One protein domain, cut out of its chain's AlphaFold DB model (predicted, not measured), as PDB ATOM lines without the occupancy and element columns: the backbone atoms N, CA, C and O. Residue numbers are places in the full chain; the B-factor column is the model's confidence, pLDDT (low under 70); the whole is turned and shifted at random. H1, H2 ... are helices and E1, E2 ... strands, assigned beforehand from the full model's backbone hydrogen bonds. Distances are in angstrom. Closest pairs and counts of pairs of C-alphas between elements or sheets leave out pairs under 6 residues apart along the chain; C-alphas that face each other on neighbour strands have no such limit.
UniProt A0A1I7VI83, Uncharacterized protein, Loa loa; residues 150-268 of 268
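What this domain is: This is residues 150 to 268 of the 268 residues of an uncharacterized protein of Loa loa (UniProt A0A1I7VI83). Little regular structure: helix H3 packs along two parallel strands, E1 and E2, and residues 224 to 268 hold no named element. The 119 printed residues, under half in named elements, are mixed, ordered E1 H1 H2 E2 H3. The whole is compact, radius of gyration of the C-alphas 15.1 A, spanning 43 by 33 by 33 A.

Where its parts are: Find C-alpha 153 at (45.258, -86.505, 5.867); E1 runs 16.6 A to residue 158. H1 is residues 162 to 166, H2 175 to 181, E2 183 to 188. H3, residues 206 to 223, runs 26.0 A to (47.202, -73.654, 7.357).

How they stand to each other: E1, H1 H2, E2 form a strand-helix-strand unit, parallel strands linked through helices, its crossover right-handed. N 155 and O 184, 2.8 A, are within hydrogen-bond range. The closest C-alphas of E2 and H3, Met 188 and Ser 207, are 5.3 A apart. O i to N i+4 pairs are within range throughout H3, 0 of 1 in H1, 1 of 3 in H2; to N i+3, 1 of 2 and 3 of 4.

The domain as a whole: The printed part has no cut; link E2 to H3 is long. Residues 261 to 268 have pLDDT under 70.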
ATOM      1  N   THR A 150      37.089 -88.453   2.893       96.69
ATOM      2  CA  THR A 150      38.198 -87.997   3.736       96.69
ATOM      3  C   THR A 150      38.916 -86.824   3.073       96.69
ATOM      4  O   THR A 150      38.998 -86.744   1.846       96.69
ATOM      5  N   SER A 151      39.442 -85.908   3.884       96.38
ATOM      6  CA  SER A 151      40.204 -84.741   3.432       96.38
ATOM      7  C   SER A 151      41.323 -84.426   4.417       96.38
ATOM      8  O   SER A 151      41.206 -84.753   5.595       96.38
ATOM      9  N   ASN A 152      42.382 -83.780   3.935       96.50
ATOM     10  CA  ASN A 152      43.484 -83.257   4.747       96.50
ATOM     11  C   ASN A 152      44.147 -84.293   5.680       96.50
ATOM     12  O   ASN A 152      44.344 -84.033   6.867       96.50
ATOM     13  N   ILE A 153      44.504 -85.464   5.143       98.00
ATOM     14  CA  ILE A 153      45.258 -86.505   5.867       98.00
ATOM     15  C   ILE A 153      46.506 -86.884   5.070       98.00
ATOM     16  O   ILE A 153      46.453 -87.004   3.848       98.00
ATOM     17  N   ILE A 154      47.625 -87.085   5.761       98.38
ATOM     18  CA  ILE A 154      48.834 -87.682   5.189       98.38
ATOM     19  C   ILE A 154      48.988 -89.063   5.818       98.38
ATOM     20  O   ILE A 154      49.084 -89.168   7.036       98.38
ATOM     21  N   PHE A 155      48.989 -90.109   4.995       98.25
ATOM     22  CA  PHE A 155      49.350 -91.460   5.410       98.25
ATOM     23  C   PHE A 155      50.785 -91.732   4.958       98.25
ATOM     24  O   PHE A 155      51.032 -91.897   3.762       98.25
ATOM     25  N   SER A 156      51.723 -91.764   5.900       98.06
ATOM     26  CA  SER A 156      53.119 -92.130   5.667       98.06
ATOM     27  C   SER A 156      53.381 -93.541   6.207       98.06
ATOM     28  O   SER A 156      52.963 -93.892   7.306       98.06
ATOM     29  N   ASN A 157      54.036 -94.383   5.410       98.44
ATOM     30  CA  ASN A 157      54.432 -95.739   5.794       98.44
ATOM     31  C   ASN A 157      55.895 -95.973   5.419       98.44
ATOM     32  O   ASN A 157      56.336 -95.564   4.344       98.44
ATOM     33  N   GLY A 158      56.645 -96.648   6.287       98.19
ATOM     34  CA  GLY A 158      58.009 -97.091   6.012       98.19
ATOM     35  C   GLY A 158      58.041 -98.541   5.530       98.19
ATOM     36  O   GLY A 158      57.338 -99.386   6.071       98.19
ATOM     37  N   ASN A 159      58.863 -98.862   4.530       97.56
ATOM     38  CA  ASN A 159      58.916-100.223   3.981       97.56
ATOM     39  C   ASN A 159      59.545-101.270   4.922       97.56
ATOM     40  O   ASN A 159      59.434-102.463   4.648       97.56
ATOM     41  N   LEU A 160      60.265-100.839   5.962       97.62
ATOM     42  CA  LEU A 160      60.846-101.722   6.982       97.62
ATOM     43  C   LEU A 160      59.914-101.887   8.191       97.62
ATOM     44  O   LEU A 160      60.164-102.729   9.050       97.62
ATOM     45  N   ASP A 161      58.856-101.080   8.272       98.31
ATOM     46  CA  ASP A 161      57.908-101.115   9.375       98.31
ATOM     47  C   ASP A 161      56.949-102.309   9.227       98.31
ATOM     48  O   ASP A 161      56.203-102.361   8.242       98.31
ATOM     49  N   PRO A 162      56.897-103.251  10.189       96.19
ATOM     50  CA  PRO A 162      55.927-104.343  10.143       96.19
ATOM     51  C   PRO A 162      54.469-103.853  10.177       96.19
ATOM     52  O   PRO A 162      53.594-104.516   9.621       96.19
ATOM     53  N   TRP A 163      54.194-102.677  10.760       96.94
ATOM     54  CA  TRP A 163      52.844-102.102  10.803       96.94
ATOM     55  C   TRP A 163      52.368-101.568   9.453       96.94
ATOM     56  O   TRP A 163      51.160-101.444   9.240       96.94
ATOM     57  N   SER A 164      53.287-101.335   8.509       96.81
ATOM     58  CA  SER A 164      52.949-100.870   7.162       96.81
ATOM     59  C   SER A 164      51.966-101.810   6.453       96.81
ATOM     60  O   SER A 164      51.144-101.352   5.662       96.81
ATOM     61  N   ALA A 165      51.948-103.106   6.777       94.12
ATOM     62  CA  ALA A 165      50.988-104.059   6.217       94.12
ATOM     63  C   ALA A 165      49.516-103.703   6.520       94.12
ATOM     64  O   ALA A 165      48.634-104.019   5.721       94.12
ATOM     65  N   GLY A 166      49.249-103.030   7.646       93.56
ATOM     66  CA  GLY A 166      47.926-102.516   8.024       93.56
ATOM     67  C   GLY A 166      47.649-101.080   7.564       93.56
ATOM     68  O   GLY A 166      46.605-100.525   7.900       93.56
ATOM     69  N   GLY A 167      48.584-100.465   6.836       95.50
ATOM     70  CA  GLY A 167      48.515 -99.073   6.406       95.50
ATOM     71  C   GLY A 167      47.509 -98.798   5.282       95.50
ATOM     72  O   GLY A 167      46.873 -99.688   4.716       95.50
ATOM     73  N   VAL A 168      47.394 -97.515   4.937       97.44
ATOM     74  CA  VAL A 168      46.552 -97.013   3.844       97.44
ATOM     75  C   VAL A 168      47.420 -96.693   2.629       97.44
ATOM     76  O   VAL A 168      48.430 -96.000   2.744       97.44
ATOM     77  N   TYR A 169      47.000 -97.172   1.458       97.19
ATOM     78  CA  TYR A 169      47.745 -97.094   0.202       97.19
ATOM     79  C   TYR A 169      46.871 -96.583  -0.946       97.19
ATOM     80  O   TYR A 169      45.653 -96.464  -0.823       97.19
ATOM     81  N   GLU A 170      47.477 -96.305  -2.105       94.69
ATOM     82  CA  GLU A 170      46.758 -95.816  -3.293       94.69
ATOM     83  C   GLU A 170      45.645 -96.768  -3.769       94.69
ATOM     84  O   GLU A 170      44.642 -96.329  -4.333       94.69
ATOM     85  N   ASN A 171      45.794 -98.072  -3.516       95.69
ATOM     86  CA  ASN A 171      44.796 -99.090  -3.840       95.69
ATOM     87  C   ASN A 171      43.729 -99.293  -2.742       95.69
ATOM     88  O   ASN A 171      42.825-100.107  -2.936       95.69
ATOM     89  N   SER A 172      43.798 -98.584  -1.609       97.44
ATOM     90  CA  SER A 172      42.794 -98.694  -0.546       97.44
ATOM     91  C   SER A 172      41.443 -98.089  -0.980       97.44
ATOM     92  O   SER A 172      41.404 -97.107  -1.733       97.44
ATOM     93  N   PRO A 173      40.302 -98.633  -0.509       97.88
ATOM     94  CA  PRO A 173      38.978 -98.218  -0.971       97.88
ATOM     95  C   PRO A 173      38.713 -96.714  -0.819       97.88
ATOM     96  O   PRO A 173      38.713 -96.162   0.277       97.88
ATOM     97  N   GLY A 174      38.430 -96.034  -1.931       97.50
ATOM     98  CA  GLY A 174      38.079 -94.609  -1.936       97.50
ATOM     99  C   GLY A 174      39.257 -93.631  -1.846       97.50
ATOM    100  O   GLY A 174      39.019 -92.433  -1.991       97.50
ATOM    101  N   ILE A 175      40.507 -94.091  -1.690       97.31
ATOM    102  CA  ILE A 175      41.673 -93.194  -1.578       97.31
ATOM    103  C   ILE A 175      41.875 -92.336  -2.824       97.31
ATOM    104  O   ILE A 175      42.102 -91.136  -2.700       97.31
ATOM    105  N   MET A 176      41.686 -92.893  -4.021       95.69
ATOM    106  CA  MET A 176      41.795 -92.130  -5.272       95.69
ATOM    107  C   MET A 176      40.855 -90.913  -5.336       95.69
ATOM    108  O   MET A 176      41.191 -89.906  -5.959       95.69
ATOM    109  N   GLU A 177      39.681 -90.985  -4.697       96.75
ATOM    110  CA  GLU A 177      38.778 -89.832  -4.576       96.75
ATOM    111  C   GLU A 177      39.248 -88.888  -3.466       96.75
ATOM    112  O   GLU A 177      39.340 -87.681  -3.680       96.75
ATOM    113  N   ALA A 178      39.636 -89.445  -2.317       97.12
ATOM    114  CA  ALA A 178      40.144 -88.698  -1.170       97.12
ATOM    115  C   ALA A 178      41.367 -87.830  -1.519       97.12
ATOM    116  O   ALA A 178      41.512 -86.715  -1.019       97.12
ATOM    117  N   MET A 179      42.231 -88.291  -2.434       95.81
ATOM    118  CA  MET A 179      43.402 -87.536  -2.893       95.81
ATOM    119  C   MET A 179      43.037 -86.203  -3.560       95.81
ATOM    120  O   MET A 179      43.807 -85.243  -3.501       95.81
ATOM    121  N   LYS A 180      41.837 -86.086  -4.145       94.81
ATOM    122  CA  LYS A 180      41.330 -84.811  -4.686       94.81
ATOM    123  C   LYS A 180      40.985 -83.812  -3.580       94.81
ATOM    124  O   LYS A 180      41.008 -82.607  -3.824       94.81
ATOM    125  N   ASN A 181      40.725 -84.313  -2.375       95.31
ATOM    126  CA  ASN A 181      40.374 -83.549  -1.182       95.31
ATOM    127  C   ASN A 181      41.582 -83.340  -0.251       95.31
ATOM    128  O   ASN A 181      41.415 -83.048   0.931       95.31
ATOM    129  N   GLY A 182      42.806 -83.506  -0.760       95.94
ATOM    130  CA  GLY A 182      44.022 -83.277   0.020       95.94
ATOM    131  C   GLY A 182      44.396 -84.440   0.927       95.94
ATOM    132  O   GLY A 182      44.972 -84.210   1.983       95.94
ATOM    133  N   VAL A 183      44.072 -85.676   0.541       97.94
ATOM    134  CA  VAL A 183      44.702 -86.864   1.130       97.94
ATOM    135  C   VAL A 183      45.981 -87.209   0.365       97.94
ATOM    136  O   VAL A 183      46.006 -87.174  -0.864       97.94
ATOM    137  N   TYR A 184      47.048 -87.535   1.086       98.31
ATOM    138  CA  TYR A 184      48.358 -87.859   0.526       98.31
ATOM    139  C   TYR A 184      48.837 -89.204   1.059       98.31
ATOM    140  O   TYR A 184      48.649 -89.496   2.237       98.31
ATOM    141  N   ILE A 185      49.462 -90.000   0.193       97.75
ATOM    142  CA  ILE A 185      50.069 -91.284   0.542       97.75
ATOM    143  C   ILE A 185      51.571 -91.174   0.292       97.75
ATOM    144  O   ILE A 185      51.987 -90.811  -0.810       97.75
ATOM    145  N   PHE A 186      52.376 -91.504   1.295       98.25
ATOM    146  CA  PHE A 186      53.825 -91.587   1.180       98.25
ATOM    147  C   PHE A 186      54.309 -92.962   1.628       98.25
ATOM    148  O   PHE A 186      53.970 -93.438   2.708       98.25
ATOM    149  N   TYR A 187      55.123 -93.597   0.789       97.88
ATOM    150  CA  TYR A 187      55.759 -94.873   1.095       97.88
ATOM    151  C   TYR A 187      57.274 -94.711   1.035       97.88
ATOM    152  O   TYR A 187      57.858 -94.585  -0.042       97.88
ATOM    153  N   MET A 188      57.897 -94.640   2.206       98.31
ATOM    154  CA  MET A 188      59.304 -94.301   2.370       98.31
ATOM    155  C   MET A 188      60.174 -95.553   2.329       98.31
ATOM    156  O   MET A 188      59.998 -96.486   3.115       98.31
ATOM    157  N   LEU A 189      61.162 -95.544   1.439       97.81
ATOM    158  CA  LEU A 189      62.163 -96.603   1.364       97.81
ATOM    159  C   LEU A 189      63.276 -96.378   2.394       97.81
ATOM    160  O   LEU A 189      63.745 -95.253   2.587       97.81
ATOM    161  N   GLY A 190      63.739 -97.464   3.013       96.25
ATOM    162  CA  GLY A 190      64.739 -97.459   4.082       96.25
ATOM    163  C   GLY A 190      64.218 -96.933   5.421       96.25
ATOM    164  O   GLY A 190      65.029 -96.586   6.276       96.25
ATOM    165  N   ALA A 191      62.896 -96.836   5.592       97.81
ATOM    166  CA  ALA A 191      62.264 -96.287   6.784       97.81
ATOM    167  C   ALA A 191      61.558 -97.377   7.595       97.81
ATOM    168  O   ALA A 191      60.789 -98.163   7.041       97.81
ATOM    169  N   ALA A 192      61.816 -97.391   8.903       98.00
ATOM    170  CA  ALA A 192      61.085 -98.185   9.885       98.00
ATOM    171  C   ALA A 192      59.907 -97.374  10.468       98.00
ATOM    172  O   ALA A 192      59.457 -96.409   9.843       98.00
ATOM    173  N   HIS A 193      59.400 -97.757  11.642       97.88
ATOM    174  CA  HIS A 193      58.180 -97.203  12.231       97.88
ATOM    175  C   HIS A 193      58.288 -95.683  12.411       97.88
ATOM    176  O   HIS A 193      59.160 -95.205  13.145       97.88
ATOM    177  N   HIS A 194      57.453 -94.948  11.665       97.38
ATOM    178  CA  HIS A 194      57.326 -93.481  11.650       97.38
ATOM    179  C   HIS A 194      58.666 -92.703  11.702       97.38
ATOM    180  O   HIS A 194      58.860 -91.771  12.494       97.38
ATOM    181  N   LEU A 195      59.649 -93.110  10.883       97.56
ATOM    182  CA  LEU A 195      60.961 -92.445  10.813       97.56
ATOM    183  C   LEU A 195      60.851 -90.971  10.376       97.56
ATOM    184  O   LEU A 195      61.652 -90.138  10.799       97.56
ATOM    185  N   ASP A 196      59.851 -90.632   9.568       96.69
ATOM    186  CA  ASP A 196      59.496 -89.272   9.157       96.69
ATOM    187  C   ASP A 196      59.311 -88.317  10.330       96.69
ATOM    188  O   ASP A 196      59.793 -87.188  10.243       96.69
ATOM    189  N   PHE A 197      58.728 -88.750  11.448       95.06
ATOM    190  CA  PHE A 197      58.572 -87.868  12.602       95.06
ATOM    191  C   PHE A 197      59.888 -87.606  13.343       95.06
ATOM    192  O   PHE A 197      60.026 -86.567  13.988       95.06
ATOM    193  N   ARG A 198      60.875 -88.512  13.281       93.38
ATOM    194  CA  ARG A 198      62.108 -88.376  14.075       93.38
ATOM    195  C   ARG A 198      62.885 -87.104  13.734       93.38
ATOM    196  O   ARG A 198      62.761 -86.519  12.654       93.38
ATOM    197  N   THR A 199      63.718 -86.673  14.679       91.88
ATOM    198  CA  THR A 199      64.633 -85.546  14.478       91.88
ATOM    199  C   THR A 199      65.569 -85.795  13.296       91.88
ATOM    200  O   THR A 199      65.974 -86.942  13.094       91.88
ATOM    201  N   PRO A 200      65.971 -84.762  12.535       94.31
ATOM    202  CA  PRO A 200      66.698 -84.964  11.295       94.31
ATOM    203  C   PRO A 200      68.125 -85.413  11.600       94.31
ATOM    204  O   PRO A 200      68.754 -84.934  12.548       94.31
ATOM    205  N   ASN A 201      68.635 -86.327  10.791       95.62
ATOM    206  CA  ASN A 201      69.929 -86.959  10.976       95.62
ATOM    207  C   ASN A 201      70.660 -87.071   9.633       95.62
ATOM    208  O   ASN A 201      70.036 -87.249   8.587       95.62
ATOM    209  N   THR A 202      71.992 -87.002   9.648       95.69
ATOM    210  CA  THR A 202      72.816 -87.169   8.437       95.69
ATOM    211  C   THR A 202      72.617 -88.531   7.766       95.69
ATOM    212  O   THR A 202      72.827 -88.647   6.561       95.69
ATOM    213  N   CYS A 203      72.168 -89.538   8.517       96.56
ATOM    214  CA  CYS A 203      71.863 -90.881   8.033       96.56
ATOM    215  C   CYS A 203      70.392 -91.104   7.649       96.56
ATOM    216  O   CYS A 203      70.009 -92.244   7.397       96.56
ATOM    217  N   ASP A 204      69.561 -90.062   7.574       97.06
ATOM    218  CA  ASP A 204      68.213 -90.212   7.020       97.06
ATOM    219  C   ASP A 204      68.271 -90.595   5.522       97.06
ATOM    220  O   ASP A 204      68.989 -89.951   4.746       97.06
ATOM    221  N   PRO A 205      67.490 -91.594   5.066       97.12
ATOM    222  CA  PRO A 205      67.403 -91.928   3.655       97.12
ATOM    223  C   PRO A 205      66.793 -90.769   2.847       97.12
ATOM    224  O   PRO A 205      65.886 -90.084   3.338       97.12
ATOM    225  N   PRO A 206      67.195 -90.569   1.578       97.19
ATOM    226  CA  PRO A 206      66.630 -89.539   0.710       97.19
ATOM    227  C   PRO A 206      65.109 -89.621   0.584       97.19
ATOM    228  O   PRO A 206      64.442 -88.592   0.538       97.19
ATOM    229  N   SER A 207      64.546 -90.834   0.580       97.81
ATOM    230  CA  SER A 207      63.095 -91.048   0.582       97.81
ATOM    231  C   SER A 207      62.395 -90.315   1.740       97.81
ATOM    232  O   SER A 207      61.408 -89.619   1.512       97.81
ATOM    233  N   VAL A 208      62.957 -90.376   2.955       97.62
ATOM    234  CA  VAL A 208      62.417 -89.732   4.169       97.62
ATOM    235  C   VAL A 208      62.595 -88.216   4.128       97.62
ATOM    236  O   VAL A 208      61.674 -87.465   4.438       97.62
ATOM    237  N   THR A 209      63.768 -87.725   3.723       96.00
ATOM    238  CA  THR A 209      64.003 -86.271   3.664       96.00
ATOM    239  C   THR A 209      63.156 -85.598   2.579       96.00
ATOM    240  O   THR A 209      62.641 -84.497   2.794       96.00
ATOM    241  N   HIS A 210      62.941 -86.274   1.443       96.81
ATOM    242  CA  HIS A 210      62.014 -85.838   0.397       96.81
ATOM    243  C   HIS A 210      60.562 -85.826   0.882       96.81
ATOM    244  O   HIS A 210      59.827 -84.891   0.564       96.81
ATOM    245  N   GLU A 211      60.145 -86.838   1.645       97.69
ATOM    246  CA  GLU A 211      58.811 -86.916   2.242       97.69
ATOM    247  C   GLU A 211      58.570 -85.728   3.182       97.69
ATOM    248  O   GLU A 211      57.671 -84.921   2.925       97.69
ATOM    249  N   ARG A 212      59.470 -85.501   4.148       97.62
ATOM    250  CA  ARG A 212      59.380 -84.390   5.111       97.62
ATOM    251  C   ARG A 212      59.283 -83.030   4.422       97.62
ATOM    252  O   ARG A 212      58.557 -82.135   4.865       97.62
ATOM    253  N   PHE A 213      60.012 -82.844   3.317       96.31
ATOM    254  CA  PHE A 213      59.911 -81.633   2.501       96.31
ATOM    255  C   PHE A 213      58.504 -81.429   1.937       96.31
ATOM    256  O   PHE A 213      57.955 -80.326   2.025       96.31
ATOM    257  N   GLN A 214      57.906 -82.483   1.389       96.88
ATOM    258  CA  GLN A 214      56.559 -82.427   0.836       96.88
ATOM    259  C   GLN A 214      55.498 -82.235   1.921       96.88
ATOM    260  O   GLN A 214      54.646 -81.360   1.759       96.88
ATOM    261  N   VAL A 215      55.591 -82.958   3.042       97.06
ATOM    262  CA  VAL A 215      54.670 -82.847   4.186       97.06
ATOM    263  C   VAL A 215      54.560 -81.418   4.683       97.06
ATOM    264  O   VAL A 215      53.462 -80.878   4.788       97.06
ATOM    265  N   VAL A 216      55.683 -80.745   4.924       95.12
ATOM    266  CA  VAL A 216      55.644 -79.355   5.392       95.12
ATOM    267  C   VAL A 216      55.014 -78.424   4.360       95.12
ATOM    268  O   VAL A 216      54.285 -77.512   4.743       95.12
ATOM    269  N   ASN A 217      55.255 -78.624   3.062       94.06
ATOM    270  CA  ASN A 217      54.608 -77.812   2.027       94.06
ATOM    271  C   ASN A 217      53.090 -78.047   1.981       94.06
ATOM    272  O   ASN A 217      52.328 -77.093   1.805       94.06
ATOM    273  N   ILE A 218      52.652 -79.291   2.189       96.50
ATOM    274  CA  ILE A 218      51.241 -79.673   2.306       96.50
ATOM    275  C   ILE A 218      50.608 -79.019   3.540       96.50
ATOM    276  O   ILE A 218      49.622 -78.297   3.408       96.50
ATOM    277  N   ILE A 219      51.215 -79.167   4.719       95.75
ATOM    278  CA  ILE A 219      50.712 -78.584   5.971       95.75
ATOM    279  C   ILE A 219      50.674 -77.054   5.883       95.75
ATOM    280  O   ILE A 219      49.680 -76.436   6.264       95.75
ATOM    281  N   LYS A 220      51.710 -76.415   5.319       94.00
ATOM    282  CA  LYS A 220      51.703 -74.966   5.062       94.00
ATOM    283  C   LYS A 220      50.520 -74.567   4.183       94.00
ATOM    284  O   LYS A 220      49.857 -73.581   4.488       94.00
ATOM    285  N   CYS A 221      50.229 -75.325   3.127       94.94
ATOM    286  CA  CYS A 221      49.059 -75.066   2.295       94.94
ATOM    287  C   CYS A 221      47.745 -75.173   3.086       94.94
ATOM    288  O   CYS A 221      46.886 -74.308   2.945       94.94
ATOM    289  N   TRP A 222      47.593 -76.192   3.935       95.50
ATOM    290  CA  TRP A 222      46.386 -76.364   4.749       95.50
ATOM    291  C   TRP A 222      46.174 -75.229   5.755       95.50
ATOM    292  O   TRP A 222      45.041 -74.821   5.996       95.50
ATOM    293  N   VAL A 223      47.258 -74.709   6.334       95.38
ATOM    294  CA  VAL A 223      47.202 -73.654   7.357       95.38
ATOM    295  C   VAL A 223      47.031 -72.262   6.741       95.38
ATOM    296  O   VAL A 223      46.288 -71.431   7.270       95.38
ATOM    297  N   TYR A 224      47.711 -71.965   5.630       92.06
ATOM    298  CA  TYR A 224      47.705 -70.624   5.050       92.06
ATOM    299  C   TYR A 224      46.566 -70.420   4.044       92.06
ATOM    300  O   TYR A 224      46.497 -71.048   2.992       92.06
ATOM    301  N   LYS A 225      45.717 -69.419   4.317       74.69
ATOM    302  CA  LYS A 225      44.535 -69.057   3.507       74.69
ATOM    303  C   LYS A 225      44.823 -68.693   2.043       74.69
ATOM    304  O   LYS A 225      43.893 -68.610   1.249       74.69
ATOM    305  N   ASN A 226      46.077 -68.417   1.688       86.56
ATOM    306  CA  ASN A 226      46.471 -68.088   0.316       86.56
ATOM    307  C   ASN A 226      46.708 -69.331  -0.556       86.56
ATOM    308  O   ASN A 226      46.907 -69.182  -1.763       86.56
ATOM    309  N   CYS A 227      46.678 -70.537   0.015       87.88
ATOM    310  CA  CYS A 227      46.771 -71.749  -0.773       87.88
ATOM    311  C   CYS A 227      45.441 -72.037  -1.477       87.88
ATOM    312  O   CYS A 227      44.517 -72.620  -0.919       87.88
ATOM    313  N   THR A 228      45.339 -71.611  -2.733       86.38
ATOM    314  CA  THR A 228      44.147 -71.827  -3.570       86.38
ATOM    315  C   THR A 228      44.156 -73.175  -4.289       86.38
ATOM    316  O   THR A 228      43.151 -73.566  -4.881       86.38
ATOM    317  N   LYS A 229      45.287 -73.892  -4.261       91.50
ATOM    318  CA  LYS A 229      45.468 -75.182  -4.924       91.50
ATOM    319  C   LYS A 229      46.340 -76.101  -4.080       91.50
ATOM    320  O   LYS A 229      47.485 -75.766  -3.789       91.50
ATOM    321  N   LEU A 230      45.807 -77.280  -3.776       93.06
ATOM    322  CA  LEU A 230      46.521 -78.333  -3.065       93.06
ATOM    323  C   LEU A 230      47.824 -78.718  -3.800       93.06
ATOM    324  O   LEU A 230      47.794 -78.911  -5.026       93.06
ATOM    325  N   PRO A 231      48.964 -78.835  -3.087       93.94
ATOM    326  CA  PRO A 231      50.206 -79.346  -3.649       93.94
ATOM    327  C   PRO A 231      49.986 -80.725  -4.258       93.94
ATOM    328  O   PRO A 231      49.196 -81.513  -3.743       93.94
ATOM    329  N   ARG A 232      50.682 -81.023  -5.355       91.75
ATOM    330  CA  ARG A 232      50.716 -82.380  -5.911       91.75
ATOM    331  C   ARG A 232      51.931 -83.106  -5.341       91.75
ATOM    332  O   ARG A 232      53.006 -82.507  -5.376       91.75
ATOM    333  N   PRO A 233      51.781 -84.350  -4.859       91.50
ATOM    334  CA  PRO A 233      52.929 -85.123  -4.426       91.50
ATOM    335  C   PRO A 233      53.813 -85.459  -5.632       91.50
ATOM    336  O   PRO A 233      53.331 -85.673  -6.749       91.50
ATOM    337  N   ILE A 234      55.115 -85.474  -5.398       93.62
ATOM    338  CA  ILE A 234      56.162 -85.904  -6.316       93.62
ATOM    339  C   ILE A 234      56.653 -87.267  -5.810       93.62
ATOM    340  O   ILE A 234      56.776 -87.435  -4.591       93.62
ATOM    341  N   PRO A 235      56.949 -88.234  -6.702       95.06
ATOM    342  CA  PRO A 235      57.513 -89.517  -6.295       95.06
ATOM    343  C   PRO A 235      58.725 -89.349  -5.374       95.06
ATOM    344  O   PRO A 235      59.604 -88.519  -5.627       95.06
ATOM    345  N   LEU A 236      58.755 -90.129  -4.292       96.88
ATOM    346  CA  LEU A 236      59.887 -90.154  -3.368       96.88
ATOM    347  C   LEU A 236      61.120 -90.773  -4.038       96.88
ATOM    348  O   LEU A 236      61.017 -91.465  -5.050       96.88
ATOM    349  N   SER A 237      62.300 -90.509  -3.473       95.06
ATOM    350  CA  SER A 237      63.536 -91.130  -3.957       95.06
ATOM    351  C   SER A 237      63.480 -92.651  -3.792       95.06
ATOM    352  O   SER A 237      62.989 -93.156  -2.779       95.06
ATOM    353  N   ASP A 238      64.032 -93.361  -4.777       93.69
ATOM    354  CA  ASP A 238      64.223 -94.813  -4.774       93.69
ATOM    355  C   ASP A 238      65.434 -95.267  -3.933       93.69
ATOM    356  O   ASP A 238      65.687 -96.462  -3.799       93.69
ATOM    357  N   ASN A 239      66.192 -94.314  -3.375       94.19
ATOM    358  CA  ASN A 239      67.450 -94.518  -2.658       94.19
ATOM    359  C   ASN A 239      68.537 -95.280  -3.454       94.19
ATOM    360  O   ASN A 239      69.510 -95.722  -2.845       94.19
ATOM    361  N   ALA A 240      68.443 -95.420  -4.785       88.50
ATOM    362  CA  ALA A 240      69.263 -96.369  -5.558       88.50
ATOM    363  C   ALA A 240      70.787 -96.172  -5.423       88.50
ATOM    364  O   ALA A 240      71.549 -97.132  -5.505       88.50
ATOM    365  N   ASN A 241      71.234 -94.935  -5.191       89.38
ATOM    366  CA  ASN A 241      72.650 -94.589  -5.015       89.38
ATOM    367  C   ASN A 241      72.980 -94.098  -3.602       89.38
ATOM    368  O   ASN A 241      74.074 -93.585  -3.362       89.38
ATOM    369  N   TRP A 242      72.034 -94.197  -2.670       92.62
ATOM    370  CA  TRP A 242      72.259 -93.733  -1.315       92.62
ATOM    371  C   TRP A 242      73.072 -94.762  -0.537       92.62
ATOM    372  O   TRP A 242      72.774 -95.955  -0.536       92.62
ATOM    373  N   GLN A 243      74.122 -94.279   0.114       90.56
ATOM    374  CA  GLN A 243      74.915 -95.047   1.056       90.56
ATOM    375  C   GLN A 243      74.812 -94.354   2.398       90.56
ATOM    376  O   GLN A 243      74.922 -93.127   2.475       90.56
ATOM    377  N   ILE A 244      74.615 -95.147   3.444       91.62
ATOM    378  CA  ILE A 244      74.602 -94.619   4.796       91.62
ATOM    379  C   ILE A 244      75.976 -93.999   5.121       91.62
ATOM    380  O   ILE A 244      77.003 -94.652   4.911       91.62
ATOM    381  N   PRO A 245      76.026 -92.746   5.603       92.31
ATOM    382  CA  PRO A 245      77.260 -92.153   6.101       92.31
ATOM    383  C   PRO A 245      77.867 -92.959   7.254       92.31
ATOM    384  O   PRO A 245      77.155 -93.543   8.064       92.31
ATOM    385  N   ASN A 246      79.196 -92.947   7.370       87.50
ATOM    386  CA  ASN A 246      79.891 -93.639   8.464       87.50
ATOM    387  C   ASN A 246      79.701 -92.962   9.832       87.50
ATOM    388  O   ASN A 246      79.941 -93.594  10.855       87.50
ATOM    389  N   ASP A 247      79.324 -91.682   9.845       91.00
ATOM    390  CA  ASP A 247      79.146 -90.877  11.052       91.00
ATOM    391  C   ASP A 247      77.747 -90.246  11.041       91.00
ATOM    392  O   ASP A 247      77.489 -89.232  10.380       91.00
ATOM    393  N   CYS A 248      76.816 -90.927  11.710       93.06
ATOM    394  CA  CYS A 248      75.434 -90.491  11.840       93.06
ATOM    395  C   CYS A 248      75.318 -89.451  12.946       93.06
ATOM    396  O   CYS A 248      75.558 -89.747  14.115       93.06
ATOM    397  N   GLN A 249      74.893 -88.246  12.586       92.94
ATOM    398  CA  GLN A 249      74.799 -87.120  13.502       92.94
ATOM    399  C   GLN A 249      73.427 -86.473  13.404       92.94
ATOM    400  O   GLN A 249      72.866 -86.305  12.318       92.94
ATOM    401  N   PHE A 250      72.897 -86.081  14.559       91.38
ATOM    402  CA  PHE A 250      71.756 -85.180  14.623       91.38
ATOM    403  C   PHE A 250      72.091 -83.873  13.892       91.38
ATOM    404  O   PHE A 250      73.157 -83.293  14.097       91.38
ATOM    405  N   ILE A 251      71.173 -83.409  13.046       91.75
ATOM    406  CA  ILE A 251      71.325 -82.145  12.327       91.75
ATOM    407  C   ILE A 251      70.681 -81.050  13.177       91.75
ATOM    408  O   ILE A 251      69.459 -80.878  13.171       91.75
ATOM    409  N   GLU A 252      71.509 -80.300  13.904       87.81
ATOM    410  CA  GLU A 252      71.062 -79.135  14.668       87.81
ATOM    411  C   GLU A 252      70.422 -78.100  13.738       87.81
ATOM    412  O   GLU A 252      70.930 -77.807  12.655       87.81
ATOM    413  N   HIS A 253      69.259 -77.586  14.141       86.94
ATOM    414  CA  HIS A 253      68.406 -76.738  13.313       86.94
ATOM    415  C   HIS A 253      68.013 -77.365  11.966       86.94
ATOM    416  O   HIS A 253      67.597 -76.666  11.038       86.94
ATOM    417  N   GLY A 254      68.107 -78.692  11.866       85.88
ATOM    418  CA  GLY A 254      67.752 -79.445  10.681       85.88
ATOM    419  C   GLY A 254      66.285 -79.259  10.322       85.88
ATOM    420  O   GLY A 254      65.390 -79.285  11.171       85.88
ATOM    421  N   TYR A 255      66.027 -79.096   9.033       83.31
ATOM    422  CA  TYR A 255      64.677 -79.127   8.493       83.31
ATOM    423  C   TYR A 255      64.053 -80.531   8.669       83.31
ATOM    424  O   TYR A 255      64.765 -81.520   8.488       83.31
ATOM    425  N   PRO A 256      62.739 -80.663   8.946       85.75
ATOM    426  CA  PRO A 256      61.741 -79.594   9.065       85.75
ATOM    427  C   PRO A 256      61.591 -79.001  10.468       85.75
ATOM    428  O   PRO A 256      60.959 -77.957  10.611       85.75
ATOM    429  N   TRP A 257      62.144 -79.651  11.488       84.12
ATOM    430  CA  TRP A 257      61.776 -79.366  12.873       84.12
ATOM    431  C   TRP A 257      62.551 -78.210  13.514       84.12
ATOM    432  O   TRP A 257      62.037 -77.545  14.407       84.12
ATOM    433  N   GLY A 258      63.782 -77.947  13.069       78.94
ATOM    434  CA  GLY A 258      64.590 -76.826  13.555       78.94
ATOM    435  C   GLY A 258      65.088 -76.960  15.001       78.94
ATOM    436  O   GLY A 258      65.481 -75.953  15.591       78.94
ATOM    437  N   TYR A 259      65.076 -78.168  15.576       75.06
ATOM    438  CA  TYR A 259      65.456 -78.415  16.971       75.06
ATOM    439  C   TYR A 259      66.922 -78.059  17.270       75.06
ATOM    440  O   TYR A 259      67.811 -78.290  16.456       75.06
ATOM    441  N   THR A 260      67.177 -77.548  18.477       71.00
ATOM    442  CA  THR A 260      68.521 -77.205  18.994       71.00
ATOM    443  C   THR A 260      69.203 -78.355  19.736       71.00
ATOM    444  O   THR A 260      70.358 -78.251  20.130       71.00
ATOM    445  N   LYS A 261      68.473 -79.431  20.039       67.00
ATOM    446  CA  LYS A 261      68.972 -80.600  20.770       67.00
ATOM    447  C   LYS A 261      68.295 -81.850  20.225       67.00
ATOM    448  O   LYS A 261      67.134 -81.781  19.826       67.00
ATOM    449  N   CYS A 262      69.001 -82.979  20.262       59.72
ATOM    450  CA  CYS A 262      68.369 -84.277  20.067       59.72
ATOM    451  C   CYS A 262      67.328 -84.449  21.186       59.72
ATOM    452  O   CYS A 262      67.668 -84.351  22.367       59.72
ATOM    453  N   HIS A 263      66.057 -84.570  20.827       58.84
ATOM    454  CA  HIS A 263      64.983 -84.920  21.751       58.84
ATOM    455  C   HIS A 263      64.378 -86.212  21.234       58.84
ATOM    456  O   HIS A 263      64.031 -86.311  20.056       58.84
ATOM    457  N   GLU A 264      64.254 -87.196  22.113       53.09
ATOM    458  CA  GLU A 264      63.356 -88.313  21.881       53.09
ATOM    459  C   GLU A 264      61.945 -87.738  21.860       53.09
ATOM    460  O   GLU A 264      61.448 -87.204  22.851       53.09
ATOM    461  N   MET A 265      61.313 -87.754  20.688       45.59
ATOM    462  CA  MET A 265      59.869 -87.582  20.656       45.59
ATOM    463  C   MET A 265      59.265 -88.774  21.378       45.59
ATOM    464  O   MET A 265      59.221 -89.882  20.843       45.59
ATOM    465  N   ILE A 266      58.768 -88.513  22.574       35.41
ATOM    466  CA  ILE A 266      57.713 -89.315  23.162       35.41
ATOM    467  C   ILE A 266      56.458 -88.939  22.371       35.41
ATOM    468  O   ILE A 266      55.922 -87.838  22.523       35.41
ATOM    469  N   ILE A 267      56.059 -89.800  21.437       38.22
ATOM    470  CA  ILE A 267      54.717 -89.732  20.864       38.22
ATOM    471  C   ILE A 267      53.807 -90.331  21.941       38.22
ATOM    472  O   ILE A 267      53.888 -91.528  22.196       38.22
ATOM    473  N   LEU A 268      53.047 -89.466  22.620       29.88
ATOM    474  CA  LEU A 268      51.962 -89.846  23.533       29.88
ATOM    475  C   LEU A 268      50.774 -90.419  22.755       29.88
ATOM    476  O   LEU A 268      50.456 -89.844  21.686       29.88
TER     477      LEU A 268